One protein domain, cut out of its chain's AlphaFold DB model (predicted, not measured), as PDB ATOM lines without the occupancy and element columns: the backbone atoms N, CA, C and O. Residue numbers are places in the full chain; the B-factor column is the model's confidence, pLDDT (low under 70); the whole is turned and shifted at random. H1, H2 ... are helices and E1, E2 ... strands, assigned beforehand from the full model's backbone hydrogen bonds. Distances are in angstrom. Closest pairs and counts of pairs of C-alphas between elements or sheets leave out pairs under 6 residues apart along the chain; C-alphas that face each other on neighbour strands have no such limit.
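AT A GLANCE: This is residues 67 to 225 of the 244 residues of an uncharacterized protein of Actinomyces glycerinitolerans (UniProt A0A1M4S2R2). What shape is seen first? One strongly twisted sheet of six strands curls round the helix H2 on one face, with the short helices H3 and H4 on the opposite face. H1 packs on E2 and E3, and H5 packs on H1 at one end of the longest axis. What is it built of? The printed part has 159 residues, with five named helices and six named strands in the order E1 H1 E2 E3 H2 E4 E5 E6 H3 H4 H5, and its class is mixed, helices and strands. How large is it? It is compact, with a radius of gyration of the C-alphas of 15.4 A, and elongated, spanning 53 by 31 by 28 A.

IN THESE COORDINATES: Where does the printed part begin? E1, residues 67 to 74, begins at C-alpha 67 (42.373, 34.637, 25.370) and is 22.3 A long. H1, residues 79 to 88, E2, residues 94 to 98, and E3, residues 101 to 109 and 26.8 A long, follow. What comes next? H2, residues 129 to 139, is 15.2 A long. E4, residues 146 to 155, is 28.9 A long, E5, residues 163 to 173, is 31.8 A long, and E6 holds residues 176 to 180. Where does it end? After H3, residues 183 to 188, and H4, residues 192 to 198, H5, residues 218 to 225, ends at C-alpha 225 (19.475, 47.557, 4.378).

HOW THE PARTS SIT: How is the sheet joined? Its order is E2 E3 E1 E4 E5 E6, all antiparallel, and E4 E5 E6 form a meander, each strand the antiparallel neighbour of the one before. Within hydrogen-bond range are N 69 of E1 and O 151 of E4, 2.8 A, and N 70 of E1 and O 106 of E3, 2.8 A. E1, H1, E2 and E3, H2, E4 are split strand-helix-strand units, each with another strand between its two, and both crossovers are right-handed. Which helices are on the sheet? The closest C-alphas of H2 and E1 are those of Ala 70 and Ala 131, 6.0 A apart. H3 and H4 are on the same face, opposite to H2; their closest C-alphas to the sheet include Ala 183 to Ala 169 of E5, 5.1 A, and Leu 198 to Ala 151 of E4, 6.0 A. H1 is on the sheet at a height of 8.5 A. Where is H5? It is not on the sheet but touches H1 at a steep tilt of 49 degrees, opposite ways, the closest C-alphas being those of Ala 84 and Met 221, 5.4 A. Are the helix backbones complete? In H1, H2, H3 and H4 every O i to N i+4 pair is within hydrogen-bond range, and in H5 3 of 4 are.

THE WHOLE: Which points are farthest apart? The C-alphas of Thr 159 and Arg 223, 53.5 A. Are there cuts or long links? The printed part has no cut; the links E3 to H2 and H4 to H5 are long, 19 residues each. Where is confidence low? Residues 110 to 126, 156 to 162, 221 to 222 and 225 are under 70, and the mean pLDDT of the printed part is 85.3.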
ATOM      1  N   VAL A  67      43.508  34.082  26.124       84.81
ATOM      2  CA  VAL A  67      42.373  34.637  25.370       84.81
ATOM      3  C   VAL A  67      42.169  33.820  24.101       84.81
ATOM      4  O   VAL A  67      43.107  33.610  23.340       84.81
ATOM      5  N   LYS A  68      40.924  33.417  23.835       89.12
ATOM      6  CA  LYS A  68      40.519  32.847  22.546       89.12
ATOM      7  C   LYS A  68      39.817  33.919  21.720       89.12
ATOM      8  O   LYS A  68      38.797  34.459  22.140       89.12
ATOM      9  N   ILE A  69      40.332  34.224  20.537       93.62
ATOM     10  CA  ILE A  69      39.762  35.210  19.611       93.62
ATOM     11  C   ILE A  69      39.218  34.470  18.395       93.62
ATOM     12  O   ILE A  69      39.944  33.736  17.732       93.62
ATOM     13  N   ALA A  70      37.943  34.668  18.078       95.56
ATOM     14  CA  ALA A  70      37.310  34.146  16.875       95.56
ATOM     15  C   ALA A  70      37.015  35.277  15.893       95.56
ATOM     16  O   ALA A  70      36.329  36.243  16.232       95.56
ATOM     17  N   VAL A  71      37.474  35.131  14.653       96.69
ATOM     18  CA  VAL A  71      37.223  36.073  13.564       96.69
ATOM     19  C   VAL A  71      36.579  35.353  12.388       96.69
ATOM     20  O   VAL A  71      37.162  34.455  11.789       96.69
ATOM     21  N   VAL A  72      35.376  35.777  12.008       96.81
ATOM     22  CA  VAL A  72      34.693  35.296  10.808       96.81
ATOM     23  C   VAL A  72      34.953  36.261   9.658       96.81
ATOM     24  O   VAL A  72      34.419  37.372   9.621       96.81
ATOM     25  N   LEU A  73      35.748  35.806   8.692       95.50
ATOM     26  CA  LEU A  73      35.985  36.478   7.422       95.50
ATOM     27  C   LEU A  73      34.750  36.345   6.537       95.50
ATOM     28  O   LEU A  73      34.361  35.237   6.146       95.50
ATOM     29  N   THR A  74      34.137  37.477   6.197       93.69
ATOM     30  CA  THR A  74      32.931  37.496   5.369       93.69
ATOM     31  C   THR A  74      33.201  38.148   4.014       93.69
ATOM     32  O   THR A  74      33.949  39.119   3.935       93.69
ATOM     33  N   PRO A  75      32.541  37.695   2.935       88.19
ATOM     34  CA  PRO A  75      32.615  38.375   1.643       88.19
ATOM     35  C   PRO A  75      31.725  39.632   1.580       88.19
ATOM     36  O   PRO A  75      31.491  40.168   0.495       88.19
ATOM     37  N   LEU A  76      31.150  40.086   2.704       88.56
ATOM     38  CA  LEU A  76      30.318  41.283   2.718       88.56
ATOM     39  C   LEU A  76      31.199  42.529   2.688       88.56
ATOM     40  O   LEU A  76      31.950  42.797   3.615       88.56
ATOM     41  N   ALA A  77      31.021  43.358   1.661       85.75
ATOM     42  CA  ALA A  77      31.802  44.582   1.481       85.75
ATOM     43  C   ALA A  77      31.506  45.698   2.509       85.75
ATOM     44  O   ALA A  77      32.158  46.736   2.485       85.75
ATOM     45  N   SER A  78      30.485  45.551   3.361       90.44
ATOM     46  CA  SER A  78      30.023  46.611   4.264       90.44
ATOM     47  C   SER A  78      29.885  46.109   5.698       90.44
ATOM     48  O   SER A  78      29.046  45.252   5.982       90.44
ATOM     49  N   ALA A  79      30.643  46.732   6.604       93.81
ATOM     50  CA  ALA A  79      30.540  46.519   8.045       93.81
ATOM     51  C   ALA A  79      29.147  46.869   8.589       93.81
ATOM     52  O   ALA A  79      28.602  46.139   9.406       93.81
ATOM     53  N   GLU A  80      28.513  47.933   8.086       92.56
ATOM     54  CA  GLU A  80      27.146  48.305   8.480       92.56
ATOM     55  C   GLU A  80      26.124  47.218   8.105       92.56
ATOM     56  O   GLU A  80      25.229  46.904   8.892       92.56
ATOM     57  N   ALA A  81      26.255  46.634   6.909       91.19
ATOM     58  CA  ALA A  81      25.381  45.556   6.455       91.19
ATOM     59  C   ALA A  81      25.606  44.271   7.263       91.19
ATOM     60  O   ALA A  81      24.637  43.631   7.666       91.19
ATOM     61  N   LEU A  82      26.865  43.921   7.538       94.44
ATOM     62  CA  LEU A  82      27.194  42.775   8.378       94.44
ATOM     63  C   LEU A  82      26.677  42.967   9.812       94.44
ATOM     64  O   LEU A  82      25.988  42.094  10.326       94.44
ATOM     65  N   ALA A  83      26.892  44.138  10.417       94.69
ATOM     66  CA  ALA A  83      26.398  44.462  11.756       94.69
ATOM     67  C   ALA A  83      24.867  44.402  11.842       94.69
ATOM     68  O   ALA A  83      24.319  43.880  12.811       94.69
ATOM     69  N   ALA A  84      24.167  44.887  10.812       91.38
ATOM     70  CA  ALA A  84      22.720  44.752  10.691       91.38
ATOM     71  C   ALA A  84      22.268  43.285  10.640       91.38
ATOM     72  O   ALA A  84      21.317  42.917  11.324       91.38
ATOM     73  N   LEU A  85      22.936  42.445   9.846       91.00
ATOM     74  CA  LEU A  85      22.604  41.023   9.739       91.00
ATOM     75  C   LEU A  85      22.863  40.279  11.050       91.00
ATOM     76  O   LEU A  85      22.001  39.520  11.487       91.00
ATOM     77  N   CYS A  86      23.999  40.539  11.699       93.31
ATOM     78  CA  CYS A  86      24.306  39.966  13.003       93.31
ATOM     79  C   CYS A  86      23.270  40.387  14.050       93.31
ATOM     80  O   CYS A  86      22.703  39.531  14.720       93.31
ATOM     81  N   ALA A  87      22.938  41.680  14.131       92.19
ATOM     82  CA  ALA A  87      21.929  42.180  15.063       92.19
ATOM     83  C   ALA A  87      20.535  41.583  14.795       92.19
ATOM     84  O   ALA A  87      19.844  41.182  15.730       92.19
ATOM     85  N   ALA A  88      20.124  41.471  13.527       89.50
ATOM     86  CA  ALA A  88      18.859  40.839  13.152       89.50
ATOM     87  C   ALA A  88      18.819  39.340  13.493       89.50
ATOM     88  O   ALA A  88      17.758  38.817  13.825       89.50
ATOM     89  N   GLY A  89      19.967  38.664  13.412       89.00
ATOM     90  CA  GLY A  89      20.140  37.266  13.794       89.00
ATOM     91  C   GLY A  89      20.352  37.037  15.293       89.00
ATOM     92  O   GLY A  89      20.496  35.885  15.686       89.00
ATOM     93  N   GLY A  90      20.391  38.092  16.117       90.12
ATOM     94  CA  GLY A  90      20.688  37.984  17.551       90.12
ATOM     95  C   GLY A  90      22.132  37.573  17.862       90.12
ATOM     96  O   GLY A  90      22.399  37.065  18.945       90.12
ATOM     97  N   LEU A  91      23.053  37.767  16.917       92.12
ATOM     98  CA  LEU A  91      24.454  37.380  17.037       92.12
ATOM     99  C   LEU A  91      25.241  38.492  17.738       92.12
ATOM    100  O   LEU A  91      25.481  39.562  17.163       92.12
ATOM    101  N   ASP A  92      25.648  38.232  18.976       92.25
ATOM    102  CA  ASP A  92      26.486  39.141  19.757       92.25
ATOM    103  C   ASP A  92      27.952  39.031  19.323       92.25
ATOM    104  O   ASP A  92      28.595  37.995  19.517       92.25
ATOM    105  N   CYS A  93      28.442  40.078  18.660       95.56
ATOM    106  CA  CYS A  93      29.808  40.187  18.158       95.56
ATOM    107  C   CYS A  93      30.163  41.651  17.851       95.56
ATOM    108  O   CYS A  93      29.295  42.530  17.762       95.56
ATOM    109  N   THR A  94      31.451  41.906  17.641       97.75
ATOM    110  CA  THR A  94      31.950  43.188  17.140       97.75
ATOM    111  C   THR A  94      32.245  43.062  15.654       97.75
ATOM    112  O   THR A  94      32.984  42.180  15.232       97.75
ATOM    113  N   VAL A  95      31.675  43.942  14.837       97.50
ATOM    114  CA  VAL A  95      31.930  43.970  13.396       97.50
ATOM    115  C   VAL A  95      32.970  45.028  13.077       97.50
ATOM    116  O   VAL A  95      32.794  46.188  13.443       97.50
ATOM    117  N   VAL A  96      34.014  44.641  12.351       97.06
ATOM    118  CA  VAL A  96      35.128  45.521  11.984       97.06
ATOM    119  C   VAL A  96      35.225  45.613  10.454       97.06
ATOM    120  O   VAL A  96      35.151  44.586   9.770       97.06
ATOM    121  N   PRO A  97      35.338  46.821   9.873       94.44
ATOM    122  CA  PRO A  97      35.659  46.982   8.458       94.44
ATOM    123  C   PRO A  97      37.046  46.409   8.137       94.44
ATOM    124  O   PRO A  97      37.984  46.589   8.900       94.44
ATOM    125  N   SER A  98      37.186  45.777   6.975       89.94
ATOM    126  CA  SER A  98      38.458  45.252   6.465       89.94
ATOM    127  C   SER A  98      38.652  45.692   5.014       89.94
ATOM    128  O   SER A  98      37.696  45.991   4.296       89.94
ATOM    129  N   SER A  99      39.900  45.706   4.554       83.94
ATOM    130  CA  SER A  99      40.264  45.947   3.154       83.94
ATOM    131  C   SER A  99      39.544  45.013   2.167       83.94
ATOM    132  O   SER A  99      39.226  45.419   1.049       83.94
ATOM    133  N   SER A 100      39.237  43.784   2.596       80.62
ATOM    134  CA  SER A 100      38.524  42.766   1.817       80.62
ATOM    135  C   SER A 100      37.004  42.745   2.051       80.62
ATOM    136  O   SER A 100      36.290  41.982   1.397       80.62
ATOM    137  N   GLY A 101      36.487  43.604   2.937       87.31
ATOM    138  CA  GLY A 101      35.064  43.709   3.250       87.31
ATOM    139  C   GLY A 101      34.800  43.994   4.723       87.31
ATOM    140  O   GLY A 101      35.011  45.108   5.202       87.31
ATOM    141  N   ALA A 102      34.273  43.010   5.442       94.50
ATOM    142  CA  ALA A 102      33.970  43.133   6.858       94.50
ATOM    143  C   ALA A 102      34.160  41.796   7.567       94.50
ATOM    144  O   ALA A 102      33.846  40.731   7.025       94.50
ATOM    145  N   ILE A 103      34.635  41.875   8.801       96.56
ATOM    146  CA  ILE A 103      34.864  40.727   9.670       96.56
ATOM    147  C   ILE A 103      33.962  40.832  10.898       96.56
ATOM    148  O   ILE A 103      33.656  41.934  11.358       96.56
ATOM    149  N   ALA A 104      33.513  39.692  11.415       97.19
ATOM    150  CA  ALA A 104      32.827  39.614  12.702       97.19
ATOM    151  C   ALA A 104      33.767  38.971  13.720       97.19
ATOM    152  O   ALA A 104      34.284  37.886  13.470       97.19
ATOM    153  N   VAL A 105      33.987  39.637  14.847       97.31
ATOM    154  CA  VAL A 105      34.941  39.240  15.880       97.31
ATOM    155  C   VAL A 105      34.202  38.926  17.171       97.31
ATOM    156  O   VAL A 105      33.299  39.666  17.578       97.31
ATOM    157  N   LYS A 106      34.597  37.834  17.821       94.56
ATOM    158  CA  LYS A 106      34.139  37.457  19.152       94.56
ATOM    159  C   LYS A 106      35.323  37.005  19.996       94.56
ATOM    160  O   LYS A 106      36.083  36.136  19.584       94.56
ATOM    161  N   GLU A 107      35.469  37.612  21.164       90.69
ATOM    162  CA  GLU A 107      36.534  37.307  22.115       90.69
ATOM    163  C   GLU A 107      35.970  36.455  23.257       90.69
ATOM    164  O   GLU A 107      34.853  36.678  23.729       90.69
ATOM    165  N   PHE A 108      36.754  35.478  23.694       85.31
ATOM    166  CA  PHE A 108      36.448  34.555  24.775       85.31
ATOM    167  C   PHE A 108      37.626  34.534  25.746       85.31
ATOM    168  O   PHE A 108      38.788  34.565  25.341       85.31
ATOM    169  N   VAL A 109      37.345  34.433  27.043       74.38
ATOM    170  CA  VAL A 109      38.398  34.158  28.027       74.38
ATOM    171  C   VAL A 109      38.769  32.683  27.900       74.38
ATOM    172  O   VAL A 109      37.897  31.823  28.037       74.38
ATOM    173  N   SER A 110      40.037  32.382  27.611       62.84
ATOM    174  CA  SER A 110      40.504  30.995  27.559       62.84
ATOM    175  C   SER A 110      40.650  30.482  28.994       62.84
ATOM    176  O   SER A 110      41.228  31.146  29.852       62.84
ATOM    177  N   ALA A 111      40.075  29.316  29.290       53.66
ATOM    178  CA  ALA A 111      40.069  28.741  30.638       53.66
ATOM    179  C   ALA A 111      41.356  27.961  30.971       53.66
ATOM    180  O   ALA A 111      41.405  27.273  31.992       53.66
ATOM    181  N   HIS A 112      42.371  27.983  30.105       49.94
ATOM    182  CA  HIS A 112      43.491  27.048  30.178       49.94
ATOM    183  C   HIS A 112      44.725  27.678  30.831       49.94
ATOM    184  O   HIS A 112      45.409  28.514  30.252       49.94
ATOM    185  N   ALA A 113      45.002  27.241  32.065       50.41
ATOM    186  CA  ALA A 113      46.307  27.383  32.714       50.41
ATOM    187  C   ALA A 113      47.301  26.286  32.264       50.41
ATOM    188  O   ALA A 113      48.491  26.389  32.544       50.41
ATOM    189  N   GLU A 114      46.823  25.255  31.558       48.53
ATOM    190  CA  GLU A 114      47.612  24.156  30.993       48.53
ATOM    191  C   GLU A 114      47.067  23.843  29.587       48.53
ATOM    192  O   GLU A 114      45.873  23.596  29.431       48.53
ATOM    193  N   TRP A 115      47.921  23.915  28.560       55.69
ATOM    194  CA  TRP A 115      47.569  23.637  27.162       55.69
ATOM    195  C   TRP A 115      47.150  22.162  26.991       55.69
ATOM    196  O   TRP A 115      47.976  21.265  27.173       55.69
ATOM    197  N   ASP A 116      45.889  21.896  26.629       54.41
ATOM    198  CA  ASP A 116      45.419  20.543  26.299       54.41
ATOM    199  C   ASP A 116      45.991  20.118  24.934       54.41
ATOM    200  O   ASP A 116      45.798  20.781  23.916       54.41
ATOM    201  N   ILE A 117      46.694  18.983  24.905       57.91
ATOM    202  CA  ILE A 117      47.326  18.400  23.707       57.91
ATOM    203  C   ILE A 117      46.299  18.184  22.579       57.91
ATOM    204  O   ILE A 117      46.649  18.226  21.400       57.91
ATOM    205  N   THR A 118      45.027  17.988  22.924       56.78
ATOM    206  CA  THR A 118      43.928  17.825  21.966       56.78
ATOM    207  C   THR A 118      43.639  19.118  21.198       56.78
ATOM    208  O   THR A 118      43.325  19.067  20.010       56.78
ATOM    209  N   GLU A 119      43.821  20.283  21.828       56.19
ATOM    210  CA  GLU A 119      43.679  21.593  21.177       56.19
ATOM    211  C   GLU A 119      44.828  21.892  20.207       56.19
ATOM    212  O   GLU A 119      44.641  22.612  19.225       56.19
ATOM    213  N   LEU A 120      45.988  21.256  20.409       54.62
ATOM    214  CA  LEU A 120      47.149  21.369  19.524       54.62
ATOM    215  C   LEU A 120      46.916  20.755  18.135       54.62
ATOM    216  O   LEU A 120      47.588  21.128  17.176       54.62
ATOM    217  N   LEU A 121      45.991  19.796  18.028       56.62
ATOM    218  CA  LEU A 121      45.717  19.077  16.783       56.62
ATOM    219  C   LEU A 121      44.738  19.818  15.862       56.62
ATOM    220  O   LEU A 121      44.625  19.447  14.694       56.62
ATOM    221  N   GLY A 122      44.068  20.867  16.360       57.97
ATOM    222  CA  GLY A 122      42.992  21.552  15.645       57.97
ATOM    223  C   GLY A 122      41.778  20.644  15.398       57.97
ATOM    224  O   GLY A 122      41.859  19.418  15.371       57.97
ATOM    225  N   GLY A 123      40.589  21.224  15.248       58.69
ATOM    226  CA  GLY A 123      39.390  20.416  15.021       58.69
ATOM    227  C   GLY A 123      38.096  21.189  15.214       58.69
ATOM    228  O   GLY A 123      38.104  22.339  15.638       58.69
ATOM    229  N   ALA A 124      36.963  20.603  14.825       57.78
ATOM    230  CA  ALA A 124      35.646  21.173  15.140       57.78
ATOM    231  C   ALA A 124      35.325  21.058  16.635       57.78
ATOM    232  O   ALA A 124      34.529  21.833  17.148       57.78
ATOM    233  N   GLU A 125      35.977  20.126  17.330       60.41
ATOM    234  CA  GLU A 125      35.780  19.895  18.763       60.41
ATOM    235  C   GLU A 125      36.558  20.881  19.648       60.41
ATOM    236  O   GLU A 125      36.188  21.079  20.800       60.41
ATOM    237  N   THR A 126      37.590  21.539  19.111       67.69
ATOM    238  CA  THR A 126      38.432  22.515  19.833       67.69
ATOM    239  C   THR A 126      37.976  23.962  19.598       67.69
ATOM    240  O   THR A 126      38.503  24.904  20.190       67.69
ATOM    241  N   GLU A 127      37.004  24.154  18.703       77.81
ATOM    242  CA  GLU A 127      36.454  25.450  18.319       77.81
ATOM    243  C   GLU A 127      35.379  25.900  19.327       77.81
ATOM    244  O   GLU A 127      34.482  25.115  19.652       77.81
ATOM    245  N   PRO A 128      35.397  27.159  19.811       84.12
ATOM    246  CA  PRO A 128      34.352  27.651  20.702       84.12
ATOM    247  C   PRO A 128      32.964  27.524  20.059       84.12
ATOM    248  O   PRO A 128      32.735  28.032  18.961       84.12
ATOM    249  N   ALA A 129      32.006  26.905  20.757       87.56
ATOM    250  CA  ALA A 129      30.669  26.632  20.213       87.56
ATOM    251  C   ALA A 129      29.951  27.894  19.697       87.56
ATOM    252  O   ALA A 129      29.293  27.869  18.658       87.56
ATOM    253  N   GLU A 130      30.118  29.024  20.384       89.62
ATOM    254  CA  GLU A 130      29.549  30.308  19.962       89.62
ATOM    255  C   GLU A 130      30.225  30.875  18.700       89.62
ATOM    256  O   GLU A 130      29.580  31.566  17.910       89.62
ATOM    257  N   ALA A 131      31.514  30.581  18.482       92.81
ATOM    258  CA  ALA A 131      32.217  30.941  17.250       92.81
ATOM    259  C   ALA A 131      31.717  30.092  16.071       92.81
ATOM    260  O   ALA A 131      31.426  30.639  15.000       92.81
ATOM    261  N   ALA A 132      31.528  28.790  16.297       93.12
ATOM    262  CA  ALA A 132      30.934  27.871  15.330       93.12
ATOM    263  C   ALA A 132      29.523  28.317  14.927       93.12
ATOM    264  O   ALA A 132      29.186  28.362  13.741       93.12
ATOM    265  N   GLU A 133      28.695  28.706  15.901       93.94
ATOM    266  CA  GLU A 133      27.342  29.210  15.662       93.94
ATOM    267  C   GLU A 133      27.351  30.497  14.827       93.94
ATOM    268  O   GLU A 133      26.607  30.600  13.843       93.94
ATOM    269  N   LEU A 134      28.224  31.453  15.169       94.81
ATOM    270  CA  LEU A 134      28.399  32.700  14.425       94.81
ATOM    271  C   LEU A 134      28.794  32.428  12.966       94.81
ATOM    272  O   LEU A 134      28.151  32.937  12.039       94.81
ATOM    273  N   ALA A 135      29.808  31.590  12.740       96.19
ATOM    274  CA  ALA A 135      30.275  31.228  11.405       96.19
ATOM    275  C   ALA A 135      29.205  30.464  10.610       96.19
ATOM    276  O   ALA A 135      28.938  30.779   9.444       96.19
ATOM    277  N   ALA A 136      28.516  29.514  11.244       95.62
ATOM    278  CA  ALA A 136      27.415  28.782  10.638       95.62
ATOM    279  C   ALA A 136      26.272  29.726  10.234       95.62
ATOM    280  O   ALA A 136      25.773  29.638   9.108       95.62
ATOM    281  N   ALA A 137      25.878  30.662  11.098       95.19
ATOM    282  CA  ALA A 137      24.837  31.639  10.802       95.19
ATOM    283  C   ALA A 137      25.204  32.546   9.625       95.19
ATOM    284  O   ALA A 137      24.420  32.666   8.680       95.19
ATOM    285  N   LEU A 138      26.410  33.112   9.630       94.44
ATOM    286  CA  LEU A 138      26.877  33.995   8.561       94.44
ATOM    287  C   LEU A 138      27.089  33.252   7.235       94.44
ATOM    288  O   LEU A 138      26.759  33.778   6.171       94.44
ATOM    289  N   SER A 139      27.545  31.998   7.274       95.38
ATOM    290  CA  SER A 139      27.716  31.182   6.065       95.38
ATOM    291  C   SER A 139      26.406  30.897   5.331       95.38
ATOM    292  O   SER A 139      26.418  30.747   4.112       95.38
ATOM    293  N   ARG A 140      25.258  30.861   6.026       93.94
ATOM    294  CA  ARG A 140      23.938  30.699   5.387       93.94
ATOM    295  C   ARG A 140      23.523  31.924   4.569       93.94
ATOM    296  O   ARG A 140      22.677  31.805   3.687       93.94
ATOM    297  N   LEU A 141      24.117  33.085   4.846       86.69
ATOM    298  CA  LEU A 141      23.825  34.354   4.176       86.69
ATOM    299  C   LEU A 141      24.714  34.590   2.942       86.69
ATOM    300  O   LEU A 141      24.412  35.458   2.123       86.69
ATOM    301  N   SER A 142      25.788  33.810   2.782       83.44
ATOM    302  CA  SER A 142      26.758  33.915   1.688       83.44
ATOM    303  C   SER A 142      26.743  32.661   0.817       83.44
ATOM    304  O   SER A 142      26.882  31.547   1.310       83.44
ATOM    305  N   ARG A 143      26.668  32.824  -0.510       84.56
ATOM    306  CA  ARG A 143      26.802  31.687  -1.444       84.56
ATOM    307  C   ARG A 143      28.206  31.082  -1.456       84.56
ATOM    308  O   ARG A 143      28.348  29.905  -1.745       84.56
ATOM    309  N   VAL A 144      29.228  31.892  -1.181       88.38
ATOM    310  CA  VAL A 144      30.638  31.460  -1.152       88.38
ATOM    311  C   VAL A 144      30.975  30.783   0.187       88.38
ATOM    312  O   VAL A 144      31.945  30.029   0.289       88.38
ATOM    313  N   GLY A 145      30.145  31.017   1.208       92.81
ATOM    314  CA  GLY A 145      30.445  30.706   2.598       92.81
ATOM    315  C   GLY A 145      31.229  31.821   3.283       92.81
ATOM    316  O   GLY A 145      31.281  32.956   2.796       92.81
ATOM    317  N   VAL A 146      31.813  31.475   4.422       95.69
ATOM    318  CA  VAL A 146      32.709  32.311   5.234       95.69
ATOM    319  C   VAL A 146      33.905  31.470   5.676       95.69
ATOM    320  O   VAL A 146      33.906  30.247   5.509       95.69
ATOM    321  N   VAL A 147      34.922  32.115   6.233       95.75
ATOM    322  CA  VAL A 147      36.028  31.420   6.899       95.75
ATOM    323  C   VAL A 147      36.053  31.867   8.348       95.75
ATOM    324  O   VAL A 147      36.062  33.063   8.612       95.75
ATOM    325  N   LEU A 148      36.037  30.917   9.273       96.38
ATOM    326  CA  LEU A 148      36.288  31.169  10.681       96.38
ATOM    327  C   LEU A 148      37.776  30.972  10.945       96.38
ATOM    328  O   LEU A 148      38.321  29.929  10.605       96.38
ATOM    329  N   MET A 149      38.411  31.973  11.534       95.75
ATOM    330  CA  MET A 149      39.749  31.890  12.097       95.75
ATOM    331  C   MET A 149      39.634  31.949  13.614       95.75
ATOM    332  O   MET A 149      38.913  32.801  14.135       95.75
ATOM    333  N   THR A 150      40.330  31.067  14.319       93.62
ATOM    334  CA  THR A 150      40.414  31.112  15.780       93.62
ATOM    335  C   THR A 150      41.864  31.192  16.204       93.62
ATOM    336  O   THR A 150      42.677  30.410  15.723       93.62
ATOM    337  N   ALA A 151      42.168  32.135  17.088       91.75
ATOM    338  CA  ALA A 151      43.455  32.275  17.740       91.75
ATOM    339  C   ALA A 151      43.292  31.921  19.218       91.75
ATOM    340  O   ALA A 151      42.474  32.536  19.902       91.75
ATOM    341  N   ASP A 152      44.040  30.934  19.697       88.00
ATOM    342  CA  ASP A 152      44.221  30.695  21.126       88.00
ATOM    343  C   ASP A 152      45.545  31.322  21.533       88.00
ATOM    344  O   ASP A 152      46.601  30.924  21.040       88.00
ATOM    345  N   LEU A 153      45.472  32.364  22.349       85.81
ATOM    346  CA  LEU A 153      46.599  33.201  22.714       85.81
ATOM    347  C   LEU A 153      46.856  33.061  24.200       85.81
ATOM    348  O   LEU A 153      45.944  33.241  25.005       85.81
ATOM    349  N   ALA A 154      48.107  32.831  24.563       81.88
ATOM    350  CA  ALA A 154      48.548  32.811  25.939       81.88
ATOM    351  C   ALA A 154      49.828  33.636  26.098       81.88
ATOM    352  O   ALA A 154      50.799  33.463  25.354       81.88
ATOM    353  N   THR A 155      49.831  34.548  27.064       73.12
ATOM    354  CA  THR A 155      50.968  35.426  27.360       73.12
ATOM    355  C   THR A 155      51.673  34.969  28.624       73.12
ATOM    356  O   THR A 155      51.016  34.686  29.626       73.12
ATOM    357  N   ASP A 156      53.005  34.942  28.583       68.94
ATOM    358  CA  ASP A 156      53.869  34.658  29.739       68.94
ATOM    359  C   ASP A 156      53.583  33.302  30.411       68.94
ATOM    360  O   ASP A 156      53.689  33.137  31.629       68.94
ATOM    361  N   VAL A 157      53.210  32.306  29.604       61.84
ATOM    362  CA  VAL A 157      53.000  30.931  30.063       61.84
ATOM    363  C   VAL A 157      54.291  30.143  29.855       61.84
ATOM    364  O   VAL A 157      54.632  29.780  28.733       61.84
ATOM    365  N   GLY A 158      55.021  29.871  30.941       61.06
ATOM    366  CA  GLY A 158      56.270  29.098  30.919       61.06
ATOM    367  C   GLY A 158      57.492  29.888  31.390       61.06
ATOM    368  O   GLY A 158      57.384  30.806  32.197       61.06
ATOM    369  N   THR A 159      58.683  29.481  30.944       49.31
ATOM    370  CA  THR A 159      59.970  30.084  31.350       49.31
ATOM    371  C   THR A 159      60.399  31.275  30.496       49.31
ATOM    372  O   THR A 159      61.378  31.935  30.839       49.31
ATOM    373  N   GLU A 160      59.688  31.555  29.404       57.34
ATOM    374  CA  GLU A 160      59.982  32.650  28.480       57.34
ATOM    375  C   GLU A 160      58.833  33.663  28.488       57.34
ATOM    376  O   GLU A 160      57.661  33.289  28.476       57.34
ATOM    377  N   ALA A 161      59.182  34.949  28.526       62.56
ATOM    378  CA  ALA A 161      58.217  36.028  28.364       62.56
ATOM    379  C   ALA A 161      57.866  36.163  26.879       62.56
ATOM    380  O   ALA A 161      58.763  36.220  26.033       62.56
ATOM    381  N   GLY A 162      56.577  36.220  26.555       66.19
ATOM    382  CA  GLY A 162      56.142  36.281  25.164       66.19
ATOM    383  C   GLY A 162      54.695  35.871  24.925       66.19
ATOM    384  O   GLY A 162      54.045  35.241  25.760       66.19
ATOM    385  N   LEU A 163      54.201  36.246  23.746       77.56
ATOM    386  CA  LEU A 163      52.928  35.783  23.211       77.56
ATOM    387  C   LEU A 163      53.146  34.428  22.536       77.56
ATOM    388  O   LEU A 163      53.852  34.327  21.533       77.56
ATOM    389  N   SER A 164      52.523  33.398  23.089       77.75
ATOM    390  CA  SER A 164      52.445  32.061  22.508       77.75
ATOM    391  C   SER A 164      51.014  31.799  22.059       77.75
ATOM    392  O   SER A 164      50.071  32.330  22.644       77.75
ATOM    393  N   GLY A 165      50.822  31.015  21.005       81.31
ATOM    394  CA  GLY A 165      49.473  30.716  20.559       81.31
ATOM    395  C   GLY A 165      49.393  29.875  19.302       81.31
ATOM    396  O   GLY A 165      50.382  29.696  18.588       81.31
ATOM    397  N   THR A 166      48.193  29.381  19.020       87.19
ATOM    398  CA  THR A 166      47.869  28.679  17.778       87.19
ATOM    399  C   THR A 166      46.766  29.423  17.045       87.19
ATOM    400  O   THR A 166      45.834  29.948  17.653       87.19
ATOM    401  N   ILE A 167      46.881  29.489  15.717       91.69
ATOM    402  CA  ILE A 167      45.847  30.059  14.854       91.69
ATOM    403  C   ILE A 167      45.397  28.978  13.885       91.69
ATOM    404  O   ILE A 167      46.193  28.457  13.102       91.69
ATOM    405  N   THR A 168      44.109  28.671  13.915       92.94
ATOM    406  CA  THR A 168      43.463  27.725  13.005       92.94
ATOM    407  C   THR A 168      42.475  28.459  12.112       92.94
ATOM    408  O   THR A 168      42.036  29.575  12.408       92.94
ATOM    409  N   ALA A 169      42.143  27.854  10.973       95.06
ATOM    410  CA  ALA A 169      41.170  28.417  10.053       95.06
ATOM    411  C   ALA A 169      40.325  27.319   9.413       95.06
ATOM    412  O   ALA A 169      40.843  26.309   8.942       95.06
ATOM    413  N   ARG A 170      39.014  27.537   9.327       94.50
ATOM    414  CA  ARG A 170      38.067  26.582   8.750       94.50
ATOM    415  C   ARG A 170      37.031  27.267   7.885       94.50
ATOM    416  O   ARG A 170      36.505  28.331   8.212       94.50
ATOM    417  N   ARG A 171      36.691  26.633   6.765       95.12
ATOM    418  CA  ARG A 171      35.615  27.117   5.897       95.12
ATOM    419  C   ARG A 171      34.255  26.706   6.445       95.12
ATOM    420  O   ARG A 171      34.067  25.560   6.823       95.12
ATOM    421  N   TYR A 172      33.285  27.608   6.383       96.38
ATOM    422  CA  TYR A 172      31.882  27.320   6.667       96.38
ATOM    423  C   TYR A 172      31.021  27.596   5.437       96.38
ATOM    424  O   TYR A 172      31.122  28.662   4.824       96.38
ATOM    425  N   GLN A 173      30.144  26.658   5.084       95.94
ATOM    426  CA  GLN A 173      29.207  26.785   3.964       95.94
ATOM    427  C   GLN A 173      27.837  26.236   4.341       95.94
ATOM    428  O   GLN A 173      27.728  25.167   4.933       95.94
ATOM    429  N   HIS A 174      26.774  26.967   3.994       94.12
ATOM    430  CA  HIS A 174      25.388  26.549   4.246       94.12
ATOM    431  C   HIS A 174      25.099  26.133   5.703       94.12
ATOM    432  O   HIS A 174      24.225  25.313   5.971       94.12
ATOM    433  N   GLY A 175      25.805  26.732   6.663       94.69
ATOM    434  CA  GLY A 175      25.673  26.428   8.084       94.69
ATOM    435  C   GLY A 175      26.446  25.204   8.561       94.69
ATOM    436  O   GLY A 175      26.223  24.799   9.694       94.69
ATOM    437  N   GLN A 176      27.302  24.618   7.727       93.94
ATOM    438  CA  GLN A 176      28.103  23.441   8.050       93.94
ATOM    439  C   GLN A 176      29.592  23.785   8.030       93.94
ATOM    440  O   GLN A 176      30.045  24.565   7.184       93.94
ATOM    441  N   ALA A 177      30.333  23.181   8.956       93.69
ATOM    442  CA  ALA A 177      31.785  23.211   8.974       93.69
ATOM    443  C   ALA A 177      32.327  22.379   7.800       93.69
ATOM    444  O   ALA A 177      31.875  21.262   7.550       93.69
ATOM    445  N   GLY A 178      33.258  22.958   7.055       90.94
ATOM    446  CA  GLY A 178      33.993  22.311   5.975       90.94
ATOM    447  C   GLY A 178      35.421  21.976   6.390       90.94
ATOM    448  O   GLY A 178      35.733  21.851   7.573       90.94
ATOM    449  N   GLU A 179      36.297  21.850   5.398       88.44
ATOM    450  CA  GLU A 179      37.706  21.532   5.625       88.44
ATOM    451  C   GLU A 179      38.477  22.690   6.277       88.44
ATOM    452  O   GLU A 179      38.178  23.880   6.077       88.44
ATOM    453  N   GLU A 180      39.495  22.304   7.048       90.31
ATOM    454  CA  GLU A 180      40.553  23.188   7.532       90.31
ATOM    455  C   GLU A 180      41.227  23.883   6.340       90.31
ATOM    456  O   GLU A 180      41.405  23.311   5.263       90.31
ATOM    457  N   THR A 181      41.615  25.136   6.522       92.69
ATOM    458  CA  THR A 181      42.371  25.893   5.532       92.69
ATOM    459  C   THR A 181      43.614  26.494   6.174       92.69
ATOM    460  O   THR A 181      43.720  26.593   7.392       92.69
ATOM    461  N   SER A 182      44.590  26.883   5.355       94.50
ATOM    462  CA  SER A 182      45.849  27.411   5.877       94.50
ATOM    463  C   SER A 182      45.638  28.800   6.479       94.50
ATOM    464  O   SER A 182      45.457  29.777   5.750       94.50
ATOM    465  N   ALA A 183      45.718  28.891   7.807       93.19
ATOM    466  CA  ALA A 183      45.695  30.164   8.518       93.19
ATOM    467  C   ALA A 183      46.847  31.080   8.073       93.19
ATOM    468  O   ALA A 183      46.624  32.260   7.820       93.19
ATOM    469  N   GLY A 184      48.052  30.529   7.878       93.06
ATOM    470  CA  GLY A 184      49.220  31.292   7.426       93.06
ATOM    471  C   GLY A 184      49.036  31.941   6.049       93.06
ATOM    472  O   GLY A 184      49.408  33.095   5.864       93.06
ATOM    473  N   LEU A 185      48.407  31.248   5.091       93.75
ATOM    474  CA  LEU A 185      48.104  31.840   3.780       93.75
ATOM    475  C   LEU A 185      47.031  32.929   3.863       93.75
ATOM    476  O   LEU A 185      47.110  33.915   3.133       93.75
ATOM    477  N   LEU A 186      46.036  32.766   4.740       92.50
ATOM    478  CA  LEU A 186      45.027  33.800   4.969       92.50
ATOM    479  C   LEU A 186      45.657  35.048   5.589       92.50
ATOM    480  O   LEU A 186      45.427  36.138   5.073       92.50
ATOM    481  N   LEU A 187      46.502  34.875   6.609       92.31
ATOM    482  CA  LEU A 187      47.256  35.953   7.254       92.31
ATOM    483  C   LEU A 187      48.197  36.666   6.280       92.31
ATOM    484  O   LEU A 187      48.227  37.887   6.256       92.31
ATOM    485  N   ALA A 188      48.878  35.938   5.393       92.00
ATOM    486  CA  ALA A 188      49.746  36.548   4.379       92.00
ATOM    487  C   ALA A 188      49.004  37.505   3.423       92.00
ATOM    488  O   ALA A 188      49.626  38.342   2.771       92.00
ATOM    489  N   SER A 189      47.680  37.362   3.313       89.06
ATOM    490  CA  SER A 189      46.805  38.240   2.529       89.06
ATOM    491  C   SER A 189      45.905  39.144   3.379       89.06
ATOM    492  O   SER A 189      45.126  39.917   2.820       89.06
ATOM    493  N   ALA A 190      45.976  39.019   4.706       89.56
ATOM    494  CA  ALA A 190      45.182  39.794   5.642       89.56
ATOM    495  C   ALA A 190      45.636  41.257   5.649       89.56
ATOM    496  O   ALA A 190      46.768  41.586   5.297       89.56
ATOM    497  N   ASP A 191      44.736  42.149   6.058       91.81
ATOM    498  CA  ASP A 191      45.158  43.491   6.440       91.81
ATOM    499  C   ASP A 191      45.654  43.528   7.886       91.81
ATOM    500  O   ASP A 191      45.345  42.656   8.699       91.81
ATOM    501  N   GLN A 192      46.392  44.594   8.198       92.81
ATOM    502  CA  GLN A 192      46.983  44.814   9.513       92.81
ATOM    503  C   GLN A 192      45.943  44.784  10.640       92.81
ATOM    504  O   GLN A 192      46.219  44.274  11.712       92.81
ATOM    505  N   THR A 193      44.731  45.303  10.411       93.88
ATOM    506  CA  THR A 193      43.687  45.328  11.445       93.88
ATOM    507  C   THR A 193      43.227  43.920  11.808       93.88
ATOM    508  O   THR A 193      43.079  43.619  12.988       93.88
ATOM    509  N   LEU A 194      43.014  43.052  10.818       93.88
ATOM    510  CA  LEU A 194      42.694  41.646  11.053       93.88
ATOM    511  C   LEU A 194      43.827  40.920  11.793       93.88
ATOM    512  O   LEU A 194      43.553  40.176  12.734       93.88
ATOM    513  N   GLU A 195      45.074  41.135  11.379       94.19
ATOM    514  CA  GLU A 195      46.249  40.526  12.009       94.19
ATOM    515  C   GLU A 195      46.416  40.987  13.463       94.19
ATOM    516  O   GLU A 195      46.478  40.153  14.363       94.19
ATOM    517  N   ASP A 196      46.376  42.298  13.714       93.81
ATOM    518  CA  ASP A 196      46.495  42.870  15.057       93.81
ATOM    519  C   ASP A 196      45.385  42.363  15.988       93.81
ATOM    520  O   ASP A 196      45.633  42.125  17.169       93.81
ATOM    521  N   ILE A 197      44.166  42.172  15.469       94.25
ATOM    522  CA  ILE A 197      43.058  41.583  16.231       94.25
ATOM    523  C   ILE A 197      43.333  40.112  16.545       94.25
ATOM    524  O   ILE A 197      43.197  39.705  17.695       94.25
ATOM    525  N   LEU A 198      43.723  39.303  15.555       92.75
ATOM    526  CA  LEU A 198      43.982  37.870  15.752       92.75
ATOM    527  C   LEU A 198      45.165  37.599  16.682       92.75
ATOM    528  O   LEU A 198      45.151  36.596  17.384       92.75
ATOM    529  N   LEU A 199      46.164  38.479  16.697       90.56
ATOM    530  CA  LEU A 199      47.313  38.410  17.602       90.56
ATOM    531  C   LEU A 199      47.036  39.064  18.963       90.56
ATOM    532  O   LEU A 199      47.914  39.117  19.820       90.56
ATOM    533  N   GLY A 200      45.827  39.592  19.169       89.38
ATOM    534  CA  GLY A 200      45.437  40.262  20.403       89.38
ATOM    535  C   GLY A 200      46.141  41.601  20.637       89.38
ATOM    536  O   GLY A 200      46.001  42.165  21.716       89.38
ATOM    537  N   ALA A 201      46.879  42.149  19.669       89.56
ATOM    538  CA  ALA A 201      47.508  43.466  19.765       89.56
ATOM    539  C   ALA A 201      46.469  44.605  19.768       89.56
ATOM    540  O   ALA A 201      46.655  45.604  20.466       89.56
ATOM    541  N   LEU A 202      45.352  44.422  19.057       91.81
ATOM    542  CA  LEU A 202      44.240  45.367  18.950       91.81
ATOM    543  C   LEU A 202      42.933  44.716  19.417       91.81
ATOM    544  O   LEU A 202      42.534  43.680  18.894       91.81
ATOM    545  N   ARG A 203      42.214  45.348  20.353       92.25
ATOM    546  CA  ARG A 203      40.858  44.897  20.709       92.25
ATOM    547  C   ARG A 203      39.890  45.209  19.579       92.25
ATOM    548  O   ARG A 203      39.910  46.309  19.023       92.25
ATOM    549  N   ALA A 204      38.975  44.290  19.284       94.56
ATOM    550  CA  ALA A 204      38.055  44.471  18.161       94.56
ATOM    551  C   ALA A 204      37.186  45.734  18.294       94.56
ATOM    552  O   ALA A 204      36.864  46.378  17.299       94.56
ATOM    553  N   GLU A 205      36.808  46.104  19.521       94.75
ATOM    554  CA  GLU A 205      36.003  47.300  19.806       94.75
ATOM    555  C   GLU A 205      36.759  48.624  19.628       94.75
ATOM    556  O   GLU A 205      36.133  49.666  19.436       94.75
ATOM    557  N   GLU A 206      38.089  48.579  19.668       95.00
ATOM    558  CA  GLU A 206      38.969  49.735  19.484       95.00
ATOM    559  C   GLU A 206      39.346  49.934  18.010       95.00
ATOM    560  O   GLU A 206      39.869  50.985  17.631       95.00
ATOM    561  N   ALA A 207      39.056  48.946  17.160       94.88
ATOM    562  CA  ALA A 207      39.381  49.005  15.749       94.88
ATOM    563  C   ALA A 207      38.636  50.158  15.035       94.88
ATOM    564  O   ALA A 207      37.453  50.416  15.298       94.88
ATOM    565  N   PRO A 208      39.284  50.857  14.083       92.25
ATOM    566  CA  PRO A 208      38.657  51.958  13.361       92.25
ATOM    567  C   PRO A 208      37.358  51.543  12.655       92.25
ATOM    568  O   PRO A 208      37.347  50.708  11.755       92.25
ATOM    569  N   GLY A 209      36.246  52.177  13.035       93.38
ATOM    570  CA  GLY A 209      34.933  51.894  12.449       93.38
ATOM    571  C   GLY A 209      34.254  50.627  12.976       93.38
ATOM    572  O   GLY A 209      33.283  50.186  12.359       93.38
ATOM    573  N   ALA A 210      34.731  50.065  14.092       96.19
ATOM    574  CA  ALA A 210      34.093  48.948  14.774       96.19
ATOM    575  C   ALA A 210      32.638  49.253  15.177       96.19
ATOM    576  O   ALA A 210      32.280  50.374  15.552       96.19
ATOM    577  N   LEU A 211      31.787  48.230  15.104       95.88
ATOM    578  CA  LEU A 211      30.366  48.293  15.431       95.88
ATOM    579  C   LEU A 211      29.992  47.124  16.344       95.88
ATOM    580  O   LEU A 211      30.026  45.971  15.918       95.88
ATOM    581  N   LYS A 212      29.555  47.412  17.572       94.94
ATOM    582  CA  LYS A 212      28.945  46.402  18.448       94.94
ATOM    583  C   LYS A 212      27.524  46.103  17.988       94.94
ATOM    584  O   LYS A 212      26.703  47.016  17.867       94.94
ATOM    585  N   THR A 213      27.209  44.834  17.738       92.38
ATOM    586  CA  THR A 213      25.882  44.446  17.227       92.38
ATOM    587  C   THR A 213      24.770  44.726  18.235       92.38
ATOM    588  O   THR A 213      23.682  45.143  17.838       92.38
ATOM    589  N   SER A 214      25.067  44.621  19.531       89.31
ATOM    590  CA  SER A 214      24.171  44.985  20.637       89.31
ATOM    591  C   SER A 214      23.758  46.466  20.649       89.31
ATOM    592  O   SER A 214      22.694  46.814  21.163       89.31
ATOM    593  N   GLU A 215      24.540  47.351  20.026       87.38
ATOM    594  CA  GLU A 215      24.265  48.793  19.953       87.38
ATOM    595  C   GLU A 215      23.520  49.204  18.668       87.38
ATOM    596  O   GLU A 215      23.112  50.365  18.495       87.38
ATOM    597  N   VAL A 216      23.298  48.263  17.742       84.44
ATOM    598  CA  VAL A 216      22.620  48.527  16.470       84.44
ATOM    599  C   VAL A 216      21.121  48.710  16.701       84.44
ATOM    600  O   VAL A 216      20.348  47.771  16.872       84.44
ATOM    601  N   LYS A 217      20.667  49.966  16.642       81.25
ATOM    602  CA  LYS A 217      19.239  50.292  16.764       81.25
ATOM    603  C   LYS A 217      18.434  49.787  15.548       81.25
ATOM    604  O   LYS A 217      18.834  50.076  14.413       81.25
ATOM    605  N   PRO A 218      17.228  49.209  15.738       73.75
ATOM    606  CA  PRO A 218      16.388  48.704  14.641       73.75
ATOM    607  C   PRO A 218      16.085  49.733  13.536       73.75
ATOM    608  O   PRO A 218      16.099  49.416  12.348       73.75
ATOM    609  N   GLY A 219      15.876  51.004  13.899       70.31
ATOM    610  CA  GLY A 219      15.630  52.075  12.923       70.31
ATOM    611  C   GLY A 219      16.855  52.451  12.076       70.31
ATOM    612  O   GLY A 219      16.708  52.904  10.942       70.31
ATOM    613  N   ARG A 220      18.073  52.244  12.596       73.56
ATOM    614  CA  ARG A 220      19.326  52.472  11.858       73.56
ATOM    615  C   ARG A 220      19.566  51.341  10.854       73.56
ATOM    616  O   ARG A 220      19.917  51.618   9.709       73.56
ATOM    617  N   MET A 221      19.271  50.108  11.261       68.50
ATOM    618  CA  MET A 221      19.356  48.910  10.426       68.50
ATOM    619  C   MET A 221      18.520  49.021   9.143       68.50
ATOM    620  O   MET A 221      19.045  48.797   8.053       68.50
ATOM    621  N   MET A 222      17.257  49.457   9.234       69.31
ATOM    622  CA  MET A 222      16.403  49.593   8.042       69.31
ATOM    623  C   MET A 222      16.926  50.610   7.026       69.31
ATOM    624  O   MET A 222      16.750  50.438   5.819       69.31
ATOM    625  N   ARG A 223      17.629  51.647   7.490       74.31
ATOM    626  CA  ARG A 223      18.253  52.640   6.610       74.31
ATOM    627  C   ARG A 223      19.449  52.067   5.849       74.31
ATOM    628  O   ARG A 223      19.660  52.434   4.694       74.31
ATOM    629  N   TRP A 224      20.222  51.189   6.481       74.25
ATOM    630  CA  TRP A 224      21.379  50.539   5.867       74.25
ATOM    631  C   TRP A 224      20.963  49.452   4.876       74.25
ATOM    632  O   TRP A 224      21.422  49.465   3.733       74.25
ATOM    633  N   LEU A 225      20.005  48.602   5.256       65.94
ATOM    634  CA  LEU A 225      19.475  47.557   4.378       65.94
ATOM    635  C   LEU A 225      18.806  48.151   3.123       65.94
ATOM    636  O   LEU A 225      19.022  47.674   2.010       65.94
TER     637      LEU A 225